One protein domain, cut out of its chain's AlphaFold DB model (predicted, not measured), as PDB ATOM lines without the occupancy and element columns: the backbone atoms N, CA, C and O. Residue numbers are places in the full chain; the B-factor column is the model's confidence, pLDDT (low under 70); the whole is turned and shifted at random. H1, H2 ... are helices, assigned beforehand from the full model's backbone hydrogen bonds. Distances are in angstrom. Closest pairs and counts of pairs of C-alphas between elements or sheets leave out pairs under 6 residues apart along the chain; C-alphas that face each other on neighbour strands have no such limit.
ATOM      1  N   TRP A  34     151.402 176.900 162.190       87.38
ATOM      2  CA  TRP A  34     151.965 177.567 161.014       87.38
ATOM      3  C   TRP A  34     150.996 177.634 159.838       87.38
ATOM      4  O   TRP A  34     151.143 178.509 158.992       87.38
ATOM      5  N   PHE A  35     150.001 176.746 159.792       86.62
ATOM      6  CA  PHE A  35     148.904 176.825 158.832       86.62
ATOM      7  C   PHE A  35     147.730 177.630 159.402       86.62
ATOM      8  O   PHE A  35     147.234 178.552 158.756       86.62
ATOM      9  N   LEU A  36     147.318 177.324 160.636       89.38
ATOM     10  CA  LEU A  36     146.149 177.941 161.259       89.38
ATOM     11  C   LEU A  36     146.276 179.454 161.425       89.38
ATOM     12  O   LEU A  36     145.311 180.164 161.164       89.38
ATOM     13  N   VAL A  37     147.430 179.959 161.866       93.31
ATOM     14  CA  VAL A  37     147.622 181.396 162.118       93.31
ATOM     15  C   VAL A  37     147.455 182.230 160.840       93.31
ATOM     16  O   VAL A  37     146.610 183.129 160.844       93.31
ATOM     17  N   PRO A  38     148.180 181.965 159.732       93.56
ATOM     18  CA  PRO A  38     147.973 182.717 158.496       93.56
ATOM     19  C   PRO A  38     146.589 182.475 157.887       93.56
ATOM     20  O   PRO A  38     145.996 183.412 157.355       93.56
ATOM     21  N   PHE A  39     146.034 181.262 158.001       91.56
ATOM     22  CA  PHE A  39     144.683 180.973 157.517       91.56
ATOM     23  C   PHE A  39     143.621 181.787 158.274       91.56
ATOM     24  O   PHE A  39     142.800 182.465 157.660       91.56
ATOM     25  N   ALA A  40     143.674 181.806 159.607       93.00
ATOM     26  CA  ALA A  40     142.775 182.604 160.434       93.00
ATOM     27  C   ALA A  40     142.938 184.107 160.161       93.00
ATOM     28  O   ALA A  40     141.941 184.819 160.050       93.00
ATOM     29  N   ALA A  41     144.174 184.589 159.986       95.19
ATOM     30  CA  ALA A  41     144.434 185.975 159.611       95.19
ATOM     31  C   ALA A  41     143.801 186.337 158.255       95.19
ATOM     32  O   ALA A  41     143.201 187.405 158.131       95.19
ATOM     33  N   LEU A  42     143.867 185.443 157.263       93.81
ATOM     34  CA  LEU A  42     143.226 185.625 155.957       93.81
ATOM     35  C   LEU A  42     141.697 185.714 156.077       93.81
ATOM     36  O   LEU A  42     141.082 186.606 155.494       93.81
ATOM     37  N   ILE A  43     141.082 184.831 156.868       94.75
ATOM     38  CA  ILE A  43     139.633 184.855 157.117       94.75
ATOM     39  C   ILE A  43     139.224 186.160 157.808       94.75
ATOM     40  O   ILE A  43     138.299 186.835 157.353       94.75
ATOM     41  N   LEU A  44     139.939 186.561 158.864       95.06
ATOM     42  CA  LEU A  44     139.687 187.823 159.567       95.06
ATOM     43  C   LEU A  44     139.867 189.035 158.646       95.06
ATOM     44  O   LEU A  44     139.077 189.977 158.716       95.06
ATOM     45  N   TYR A  45     140.855 189.002 157.749       95.31
ATOM     46  CA  TYR A  45     141.064 190.043 156.746       95.31
ATOM     47  C   TYR A  45     139.873 190.155 155.784       95.31
ATOM     48  O   TYR A  45     139.350 191.253 155.585       95.31
ATOM     49  N   PHE A  46     139.386 189.036 155.237       93.00
ATOM     50  CA  PHE A  46     138.223 189.047 154.346       93.00
ATOM     51  C   PHE A  46     136.941 189.497 155.051       93.00
ATOM     52  O   PHE A  46     136.165 190.248 154.461       93.00
ATOM     53  N   ILE A  47     136.739 189.115 156.318       93.38
ATOM     54  CA  ILE A  47     135.624 189.612 157.139       93.38
ATOM     55  C   ILE A  47     135.751 191.127 157.343       93.38
ATOM     56  O   ILE A  47     134.796 191.862 157.096       93.38
ATOM     57  N   SER A  48     136.935 191.612 157.731       94.19
ATOM     58  CA  SER A  48     137.197 193.042 157.947       94.19
ATOM     59  C   SER A  48     136.950 193.880 156.688       94.19
ATOM     60  O   SER A  48     136.446 194.999 156.777       94.19
ATOM     61  N   LYS A  49     137.259 193.334 155.508       93.56
ATOM     62  CA  LYS A  49     137.038 193.982 154.209       93.56
ATOM     63  C   LYS A  49     135.655 193.720 153.603       93.56
ATOM     64  O   LYS A  49     135.416 194.164 152.486       93.56
ATOM     65  N   GLN A  50     134.762 193.018 154.306       91.38
ATOM     66  CA  GLN A  50     133.437 192.613 153.811       91.38
ATOM     67  C   GLN A  50     133.491 191.860 152.465       91.38
ATOM     68  O   GLN A  50     132.562 191.895 151.657       91.38
ATOM     69  N   GLN A  51     134.582 191.131 152.222       89.50
ATOM     70  CA  GLN A  51     134.816 190.365 151.000       89.50
ATOM     71  C   GLN A  51     134.125 189.000 151.074       89.50
ATOM     72  O   GLN A  51     134.759 187.945 151.044       89.50
ATOM     73  N   PHE A  52     132.794 189.011 151.170       87.31
ATOM     74  CA  PHE A  52     131.991 187.796 151.328       87.31
ATOM     75  C   PHE A  52     132.147 186.809 150.167       87.31
ATOM     76  O   PHE A  52     132.135 185.606 150.398       87.31
ATOM     77  N   ALA A  53     132.346 187.293 148.935       88.81
ATOM     78  CA  ALA A  53     132.630 186.419 147.796       88.81
ATOM     79  C   ALA A  53     133.918 185.609 148.022       88.81
ATOM     80  O   ALA A  53     133.914 184.392 147.863       88.81
ATOM     81  N   ASN A  54     134.986 186.256 148.503       90.81
ATOM     82  CA  ASN A  54     136.255 185.589 148.800       90.81
ATOM     83  C   ASN A  54     136.124 184.595 149.957       90.81
ATOM     84  O   ASN A  54     136.711 183.518 149.900       90.81
ATOM     85  N   LEU A  55     135.317 184.908 150.979       91.81
ATOM     86  CA  LEU A  55     135.019 183.963 152.061       91.81
ATOM     87  C   LEU A  55     134.316 182.705 151.545       91.81
ATOM     88  O   LEU A  55     134.692 181.602 151.932       91.81
ATOM     89  N   VAL A  56     133.333 182.853 150.652       92.19
ATOM     90  CA  VAL A  56     132.641 181.702 150.053       92.19
ATOM     91  C   VAL A  56     133.594 180.890 149.175       92.19
ATOM     92  O   VAL A  56     133.591 179.666 149.262       92.19
ATOM     93  N   LEU A  57     134.454 181.541 148.388       92.50
ATOM     94  CA  LEU A  57     135.457 180.856 147.565       92.50
ATOM     95  C   LEU A  57     136.458 180.062 148.414       92.50
ATOM     96  O   LEU A  57     136.731 178.902 148.109       92.50
ATOM     97  N   VAL A  58     136.963 180.645 149.505       93.38
ATOM     98  CA  VAL A  58     137.838 179.923 150.442       93.38
ATOM     99  C   VAL A  58     137.090 178.774 151.113       93.38
ATOM    100  O   VAL A  58     137.633 177.677 151.206       93.38
ATOM    101  N   GLY A  59     135.839 178.983 151.528       92.25
ATOM    102  CA  GLY A  59     135.004 177.927 152.100       92.25
ATOM    103  C   GLY A  59     134.800 176.752 151.141       92.25
ATOM    104  O   GLY A  59     134.942 175.600 151.547       92.25
ATOM    105  N   LEU A  60     134.549 177.026 149.857       92.81
ATOM    106  CA  LEU A  60     134.456 176.001 148.814       92.81
ATOM    107  C   LEU A  60     135.784 175.271 148.609       92.81
ATOM    108  O   LEU A  60     135.787 174.047 148.512       92.81
ATOM    109  N   ALA A  61     136.905 175.994 148.579       90.25
ATOM    110  CA  ALA A  61     138.226 175.390 148.441       90.25
ATOM    111  C   ALA A  61     138.537 174.438 149.608       90.25
ATOM    112  O   ALA A  61     138.948 173.303 149.381       90.25
ATOM    113  N   VAL A  62     138.267 174.863 150.847       88.94
ATOM    114  CA  VAL A  62     138.427 174.021 152.044       88.94
ATOM    115  C   VAL A  62     137.459 172.838 152.024       88.94
ATOM    116  O   VAL A  62     137.854 171.725 152.357       88.94
ATOM    117  N   GLY A  63     136.214 173.046 151.593       88.06
ATOM    118  CA  GLY A  63     135.213 171.985 151.475       88.06
ATOM    119  C   GLY A  63     135.599 170.914 150.454       88.06
ATOM    120  O   GLY A  63     135.514 169.727 150.758       88.06
ATOM    121  N   ILE A  64     136.080 171.313 149.272       88.25
ATOM    122  CA  ILE A  64     136.597 170.387 148.252       88.25
ATOM    123  C   ILE A  64     137.821 169.645 148.781       88.25
ATOM    124  O   ILE A  64     137.917 168.430 148.622       88.25
ATOM    125  N   PHE A  65     138.739 170.361 149.424       84.56
ATOM    126  CA  PHE A  65     139.940 169.772 149.998       84.56
ATOM    127  C   PHE A  65     139.611 168.713 151.059       84.56
ATOM    128  O   PHE A  65     140.126 167.600 151.000       84.56
ATOM    129  N   ALA A  66     138.692 169.014 151.979       81.69
ATOM    130  CA  ALA A  66     138.217 168.055 152.973       81.69
ATOM    131  C   ALA A  66     137.480 166.868 152.329       81.69
ATOM    132  O   ALA A  66     137.649 165.729 152.754       81.69
ATOM    133  N   PHE A  67     136.694 167.115 151.275       84.31
ATOM    134  CA  PHE A  67     135.997 166.064 150.534       84.31
ATOM    135  C   PHE A  67     136.962 165.112 149.812       84.31
ATOM    136  O   PHE A  67     136.718 163.905 149.800       84.31
ATOM    137  N   MET A  68     138.067 165.620 149.253       78.94
ATOM    138  CA  MET A  68     139.097 164.795 148.604       78.94
ATOM    139  C   MET A  68     139.723 163.772 149.558       78.94
ATOM    140  O   MET A  68     140.024 162.668 149.126       78.94
ATOM    141  N   GLY A  69     139.870 164.113 150.841       72.44
ATOM    142  CA  GLY A  69     140.380 163.203 151.875       72.44
ATOM    143  C   GLY A  69     139.325 162.287 152.505       72.44
ATOM    144  O   GLY A  69     139.593 161.680 153.535       72.44
ATOM    145  N   SER A  70     138.105 162.230 151.962       80.50
ATOM    146  CA  SER A  70     137.036 161.398 152.520       80.50
ATOM    147  C   SER A  70     137.059 159.970 151.968       80.50
ATOM    148  O   SER A  70     137.347 159.746 150.790       80.50
ATOM    149  N   HIS A  71     136.594 159.009 152.776       77.44
ATOM    150  CA  HIS A  71     136.399 157.606 152.371       77.44
ATOM    151  C   HIS A  71     135.508 157.425 151.130       77.44
ATOM    152  O   HIS A  71     135.517 156.379 150.479       77.44
ATOM    153  N   TYR A  72     134.715 158.443 150.783       77.88
ATOM    154  CA  TYR A  72     133.906 158.430 149.572       77.88
ATOM    155  C   TYR A  72     134.767 158.439 148.301       77.88
ATOM    156  O   TYR A  72     134.463 157.720 147.350       77.88
ATOM    157  N   VAL A  73     135.842 159.236 148.297       77.81
ATOM    158  CA  VAL A  73     136.768 159.379 147.165       77.81
ATOM    159  C   VAL A  73     137.696 158.171 147.068       77.81
ATOM    160  O   VAL A  73     137.925 157.669 145.969       77.81
ATOM    161  N   GLU A  74     138.138 157.632 148.206       72.75
ATOM    162  CA  GLU A  74     138.896 156.371 148.271       72.75
ATOM    163  C   GLU A  74     138.123 155.215 147.617       72.75
ATOM    164  O   GLU A  74     138.678 154.423 146.862       72.75
ATOM    165  N   GLY A  75     136.805 155.164 147.826       77.56
ATOM    166  CA  GLY A  75     135.938 154.135 147.256       77.56
ATOM    167  C   GLY A  75     135.614 154.284 145.764       77.56
ATOM    168  O   GLY A  75     134.753 153.538 145.282       77.56
ATOM    169  N   LEU A  76     136.207 155.244 145.041       78.75
ATOM    170  CA  LEU A  76     135.947 155.465 143.608       78.75
ATOM    171  C   LEU A  76     136.610 154.432 142.704       78.75
ATOM    172  O   LEU A  76     136.083 154.150 141.624       78.75
ATOM    173  N   ILE A  77     137.741 153.886 143.137       77.62
ATOM    174  CA  ILE A  77     138.464 152.838 142.429       77.62
ATOM    175  C   ILE A  77     138.126 151.528 143.131       77.62
ATOM    176  O   ILE A  77     138.337 151.375 144.329       77.62
ATOM    177  N   ASP A  78     137.518 150.604 142.392       76.00
ATOM    178  CA  ASP A  78     137.246 149.262 142.896       76.00
ATOM    179  C   ASP A  78     138.554 148.470 143.076       76.00
ATOM    180  O   ASP A  78     139.565 148.794 142.454       76.00
ATOM    181  N   GLU A  79     138.533 147.376 143.842       71.94
ATOM    182  CA  GLU A  79     139.715 146.521 144.087       71.94
ATOM    183  C   GLU A  79     140.363 146.007 142.786       71.94
ATOM    184  O   GLU A  79     141.546 145.676 142.736       71.94
ATOM    185  N   LYS A  80     139.583 145.967 141.700       71.56
ATOM    186  CA  LYS A  80     140.000 145.559 140.352       71.56
ATOM    187  C   LYS A  80     140.553 146.704 139.489       71.56
ATOM    188  O   LYS A  80     140.848 146.481 138.319       71.56
ATOM    189  N   GLY A  81     140.657 147.921 140.026       72.31
ATOM    190  CA  GLY A  81     141.166 149.106 139.327       72.31
ATOM    191  C   GLY A  81     140.150 149.823 138.429       72.31
ATOM    192  O   GLY A  81     140.520 150.745 137.704       72.31
ATOM    193  N   PHE A  82     138.873 149.427 138.453       77.56
ATOM    194  CA  PHE A  82     137.827 150.074 137.657       77.56
ATOM    195  C   PHE A  82     137.184 151.241 138.408       77.56
ATOM    196  O   PHE A  82     136.887 151.148 139.599       77.56
ATOM    197  N   ILE A  83     136.910 152.327 137.683       78.31
ATOM    198  CA  ILE A  83     136.191 153.486 138.215       78.31
ATOM    199  C   ILE A  83     134.710 153.137 138.361       78.31
ATOM    200  O   ILE A  83     134.038 152.770 137.392       78.31
ATOM    201  N   GLN A  84     134.174 153.307 139.566       80.19
ATOM    202  CA  GLN A  84     132.757 153.093 139.832       80.19
ATOM    203  C   GLN A  84     131.936 154.286 139.324       80.19
ATOM    204  O   GLN A  84     131.782 155.297 140.010       80.19
ATOM    205  N   LEU A  85     131.361 154.158 138.123       78.62
ATOM    206  CA  LEU A  85     130.567 155.221 137.486       78.62
ATOM    207  C   LEU A  85     129.399 155.719 138.355       78.62
ATOM    208  O   LEU A  85     129.065 156.901 138.339       78.62
ATOM    209  N   ASN A  86     128.804 154.846 139.170       82.19
ATOM    210  CA  ASN A  86     127.728 155.240 140.079       82.19
ATOM    211  C   ASN A  86     128.203 156.204 141.188       82.19
ATOM    212  O   ASN A  86     127.432 157.028 141.666       82.19
ATOM    213  N   LYS A  87     129.478 156.122 141.583       79.12
ATOM    214  CA  LYS A  87     130.081 156.991 142.604       79.12
ATOM    215  C   LYS A  87     130.707 158.253 142.009       79.12
ATOM    216  O   LYS A  87     130.763 159.276 142.680       79.12
ATOM    217  N   ILE A  88     131.134 158.220 140.743       83.75
ATOM    218  CA  ILE A  88     131.690 159.412 140.082       83.75
ATOM    219  C   ILE A  88     130.602 160.411 139.670       83.75
ATOM    220  O   ILE A  88     130.824 161.618 139.713       83.75
ATOM    221  N   LEU A  89     129.410 159.928 139.310       85.81
ATOM    222  CA  LEU A  89     128.296 160.770 138.876       85.81
ATOM    223  C   LEU A  89     127.919 161.872 139.890       85.81
ATOM    224  O   LEU A  89     127.852 163.035 139.488       85.81
ATOM    225  N   PRO A  90     127.722 161.579 141.191       85.69
ATOM    226  CA  PRO A  90     127.450 162.621 142.182       85.69
ATOM    227  C   PRO A  90     128.624 163.592 142.382       85.69
ATOM    228  O   PRO A  90     128.382 164.764 142.656       85.69
ATOM    229  N   ILE A  91     129.877 163.163 142.185       87.44
ATOM    230  CA  ILE A  91     131.048 164.059 142.237       87.44
ATOM    231  C   ILE A  91     131.010 165.051 141.081       87.44
ATOM    232  O   ILE A  91     131.211 166.246 141.282       87.44
ATOM    233  N   ILE A  92     130.714 164.571 139.873       87.62
ATOM    234  CA  ILE A  92     130.580 165.427 138.692       87.62
ATOM    235  C   ILE A  92     129.426 166.415 138.893       87.62
ATOM    236  O   ILE A  92     129.599 167.607 138.648       87.62
ATOM    237  N   ALA A  93     128.277 165.954 139.399       88.94
ATOM    238  CA  ALA A  93     127.135 166.820 139.696       88.94
ATOM    239  C   ALA A  93     127.490 167.913 140.720       88.94
ATOM    240  O   ALA A  93     127.207 169.089 140.493       88.94
ATOM    241  N   MET A  94     128.177 167.548 141.807       87.38
ATOM    242  CA  MET A  94     128.707 168.504 142.785       87.38
ATOM    243  C   MET A  94     129.691 169.487 142.146       87.38
ATOM    244  O   MET A  94     129.607 170.686 142.399       87.38
ATOM    245  N   GLY A  95     130.582 169.010 141.275       89.06
ATOM    246  CA  GLY A  95     131.524 169.849 140.537       89.06
ATOM    247  C   GLY A  95     130.818 170.910 139.692       89.06
ATOM    248  O   GLY A  95     131.192 172.079 139.743       89.06
ATOM    249  N   VAL A  96     129.748 170.540 138.983       94.25
ATOM    250  CA  VAL A  96     128.932 171.486 138.203       94.25
ATOM    251  C   VAL A  96     128.293 172.544 139.103       94.25
ATOM    252  O   VAL A  96     128.334 173.729 138.770       94.25
ATOM    253  N   VAL A  97     127.748 172.148 140.257       93.19
ATOM    254  CA  VAL A  97     127.171 173.091 141.229       93.19
ATOM    255  C   VAL A  97     128.231 174.068 141.733       93.19
ATOM    256  O   VAL A  97     127.996 175.276 141.729       93.19
ATOM    257  N   VAL A  98     129.415 173.576 142.112       92.69
ATOM    258  CA  VAL A  98     130.517 174.427 142.583       92.69
ATOM    259  C   VAL A  98     130.957 175.411 141.503       92.69
ATOM    260  O   VAL A  98     131.087 176.602 141.784       92.69
ATOM    261  N   VAL A  99     131.134 174.951 140.262       93.94
ATOM    262  CA  VAL A  99     131.472 175.827 139.131       93.94
ATOM    263  C   VAL A  99     130.388 176.885 138.926       93.94
ATOM    264  O   VAL A  99     130.717 178.058 138.769       93.94
ATOM    265  N   GLY A 100     129.109 176.508 138.996       93.62
ATOM    266  CA  GLY A 100     127.991 177.449 138.909       93.62
ATOM    267  C   GLY A 100     128.040 178.529 139.991       93.62
ATOM    268  O   GLY A 100     127.871 179.710 139.687       93.62
ATOM    269  N   VAL A 101     128.346 178.153 141.237       92.25
ATOM    270  CA  VAL A 101     128.518 179.103 142.348       92.25
ATOM    271  C   VAL A 101     129.708 180.034 142.104       92.25
ATOM    272  O   VAL A 101     129.578 181.240 142.299       92.25
ATOM    273  N   ILE A 102     130.849 179.514 141.642       91.56
ATOM    274  CA  ILE A 102     132.035 180.329 141.335       91.56
ATOM    275  C   ILE A 102     131.721 181.331 140.218       91.56
ATOM    276  O   ILE A 102     131.995 182.519 140.369       91.56
ATOM    277  N   VAL A 103     131.106 180.877 139.121       92.31
ATOM    278  CA  VAL A 103     130.712 181.744 138.001       92.31
ATOM    279  C   VAL A 103     129.734 182.821 138.468       92.31
ATOM    280  O   VAL A 103     129.918 183.992 138.143       92.31
ATOM    281  N   TYR A 104     128.734 182.457 139.275       91.00
ATOM    282  CA  TYR A 104     127.805 183.426 139.850       91.00
ATOM    283  C   TYR A 104     128.528 184.461 140.714       91.00
ATOM    284  O   TYR A 104     128.271 185.648 140.572       91.00
ATOM    285  N   LEU A 105     129.463 184.053 141.571       89.19
ATOM    286  CA  LEU A 105     130.184 184.985 142.438       89.19
ATOM    287  C   LEU A 105     131.152 185.900 141.683       89.19
ATOM    288  O   LEU A 105     131.332 187.037 142.107       89.19
ATOM    289  N   LEU A 106     131.771 185.418 140.601       85.31
ATOM    290  CA  LEU A 106     132.741 186.193 139.820       85.31
ATOM    291  C   LEU A 106     132.089 187.108 138.777       85.31
ATOM    292  O   LEU A 106     132.604 188.192 138.529       85.31
ATOM    293  N   PHE A 107     130.989 186.672 138.158       84.56
ATOM    294  CA  PHE A 107     130.369 187.375 137.027       84.56
ATOM    295  C   PHE A 107     128.910 187.774 137.273       84.56
ATOM    296  O   PHE A 107     128.464 188.792 136.758       84.56
ATOM    297  N   GLY A 108     128.148 186.978 138.026       73.25
ATOM    298  CA  GLY A 108     126.717 187.215 138.273       73.25
ATOM    299  C   GLY A 108     126.439 188.196 139.414       73.25
ATOM    300  O   GLY A 108     125.487 188.965 139.356       73.25
ATOM    301  N   ARG A 109     127.306 188.205 140.427       66.38
ATOM    302  CA  ARG A 109     127.391 189.201 141.496       66.38
ATOM    303  C   ARG A 109     128.407 190.283 141.106       66.38
ATOM    304  O   ARG A 109     129.250 190.681 141.904       66.38
TER     305      ARG A 109
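What this domain is: This is residues 34 to 109 of the 111 residues of an uncharacterized protein of Desulfobacterales bacterium CG2_30_60_27 (UniProt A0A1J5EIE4). Three helices make a flat zigzag: H2 in the middle, H4 beside it, and H1 folding back from H2 as an open V. Short H3 and residues 75 to 84 join H2 to H4. The 76 printed residues have four named helices, H1 to H4, no named strand, class all helix; the whole is loose, radius of gyration of the C-alphas 16.2 A, spans 50 by 35 by 11 A.

How they stand to each other: H4, residues 85 to 108, touches H2, residues 52 to 68, with residues 98 to 106 alone, opposite ways at a shallow tilt of 14 degrees; closest C-alphas Ala 53 and Leu 105, 6.1 A. H1, residues 34 to 48, forms a hairpin with H2, at 32 degrees; closest C-alphas Phe 46 and Leu 55, 6.4 A. H3, residues 71 to 74, is near H4. O i to N i+4 pairs are within hydrogen-bond range throughout H2, 10 of 11 in H1, 18 of 20 in H4; H3 is too short.

Where its parts are: H4 measures 32.2 A, H2 24.2 A, H1 21.6 A. C-alpha 34 is at (151.965, 177.567, 161.014), C-alpha 108 at (126.717, 187.215, 138.273).

The domain as a whole: The printed part has no cut and no long link. The farthest C-alphas, Ser 48 and Lys 80, are 50.7 A apart. Residue 109 is under pLDDT 70.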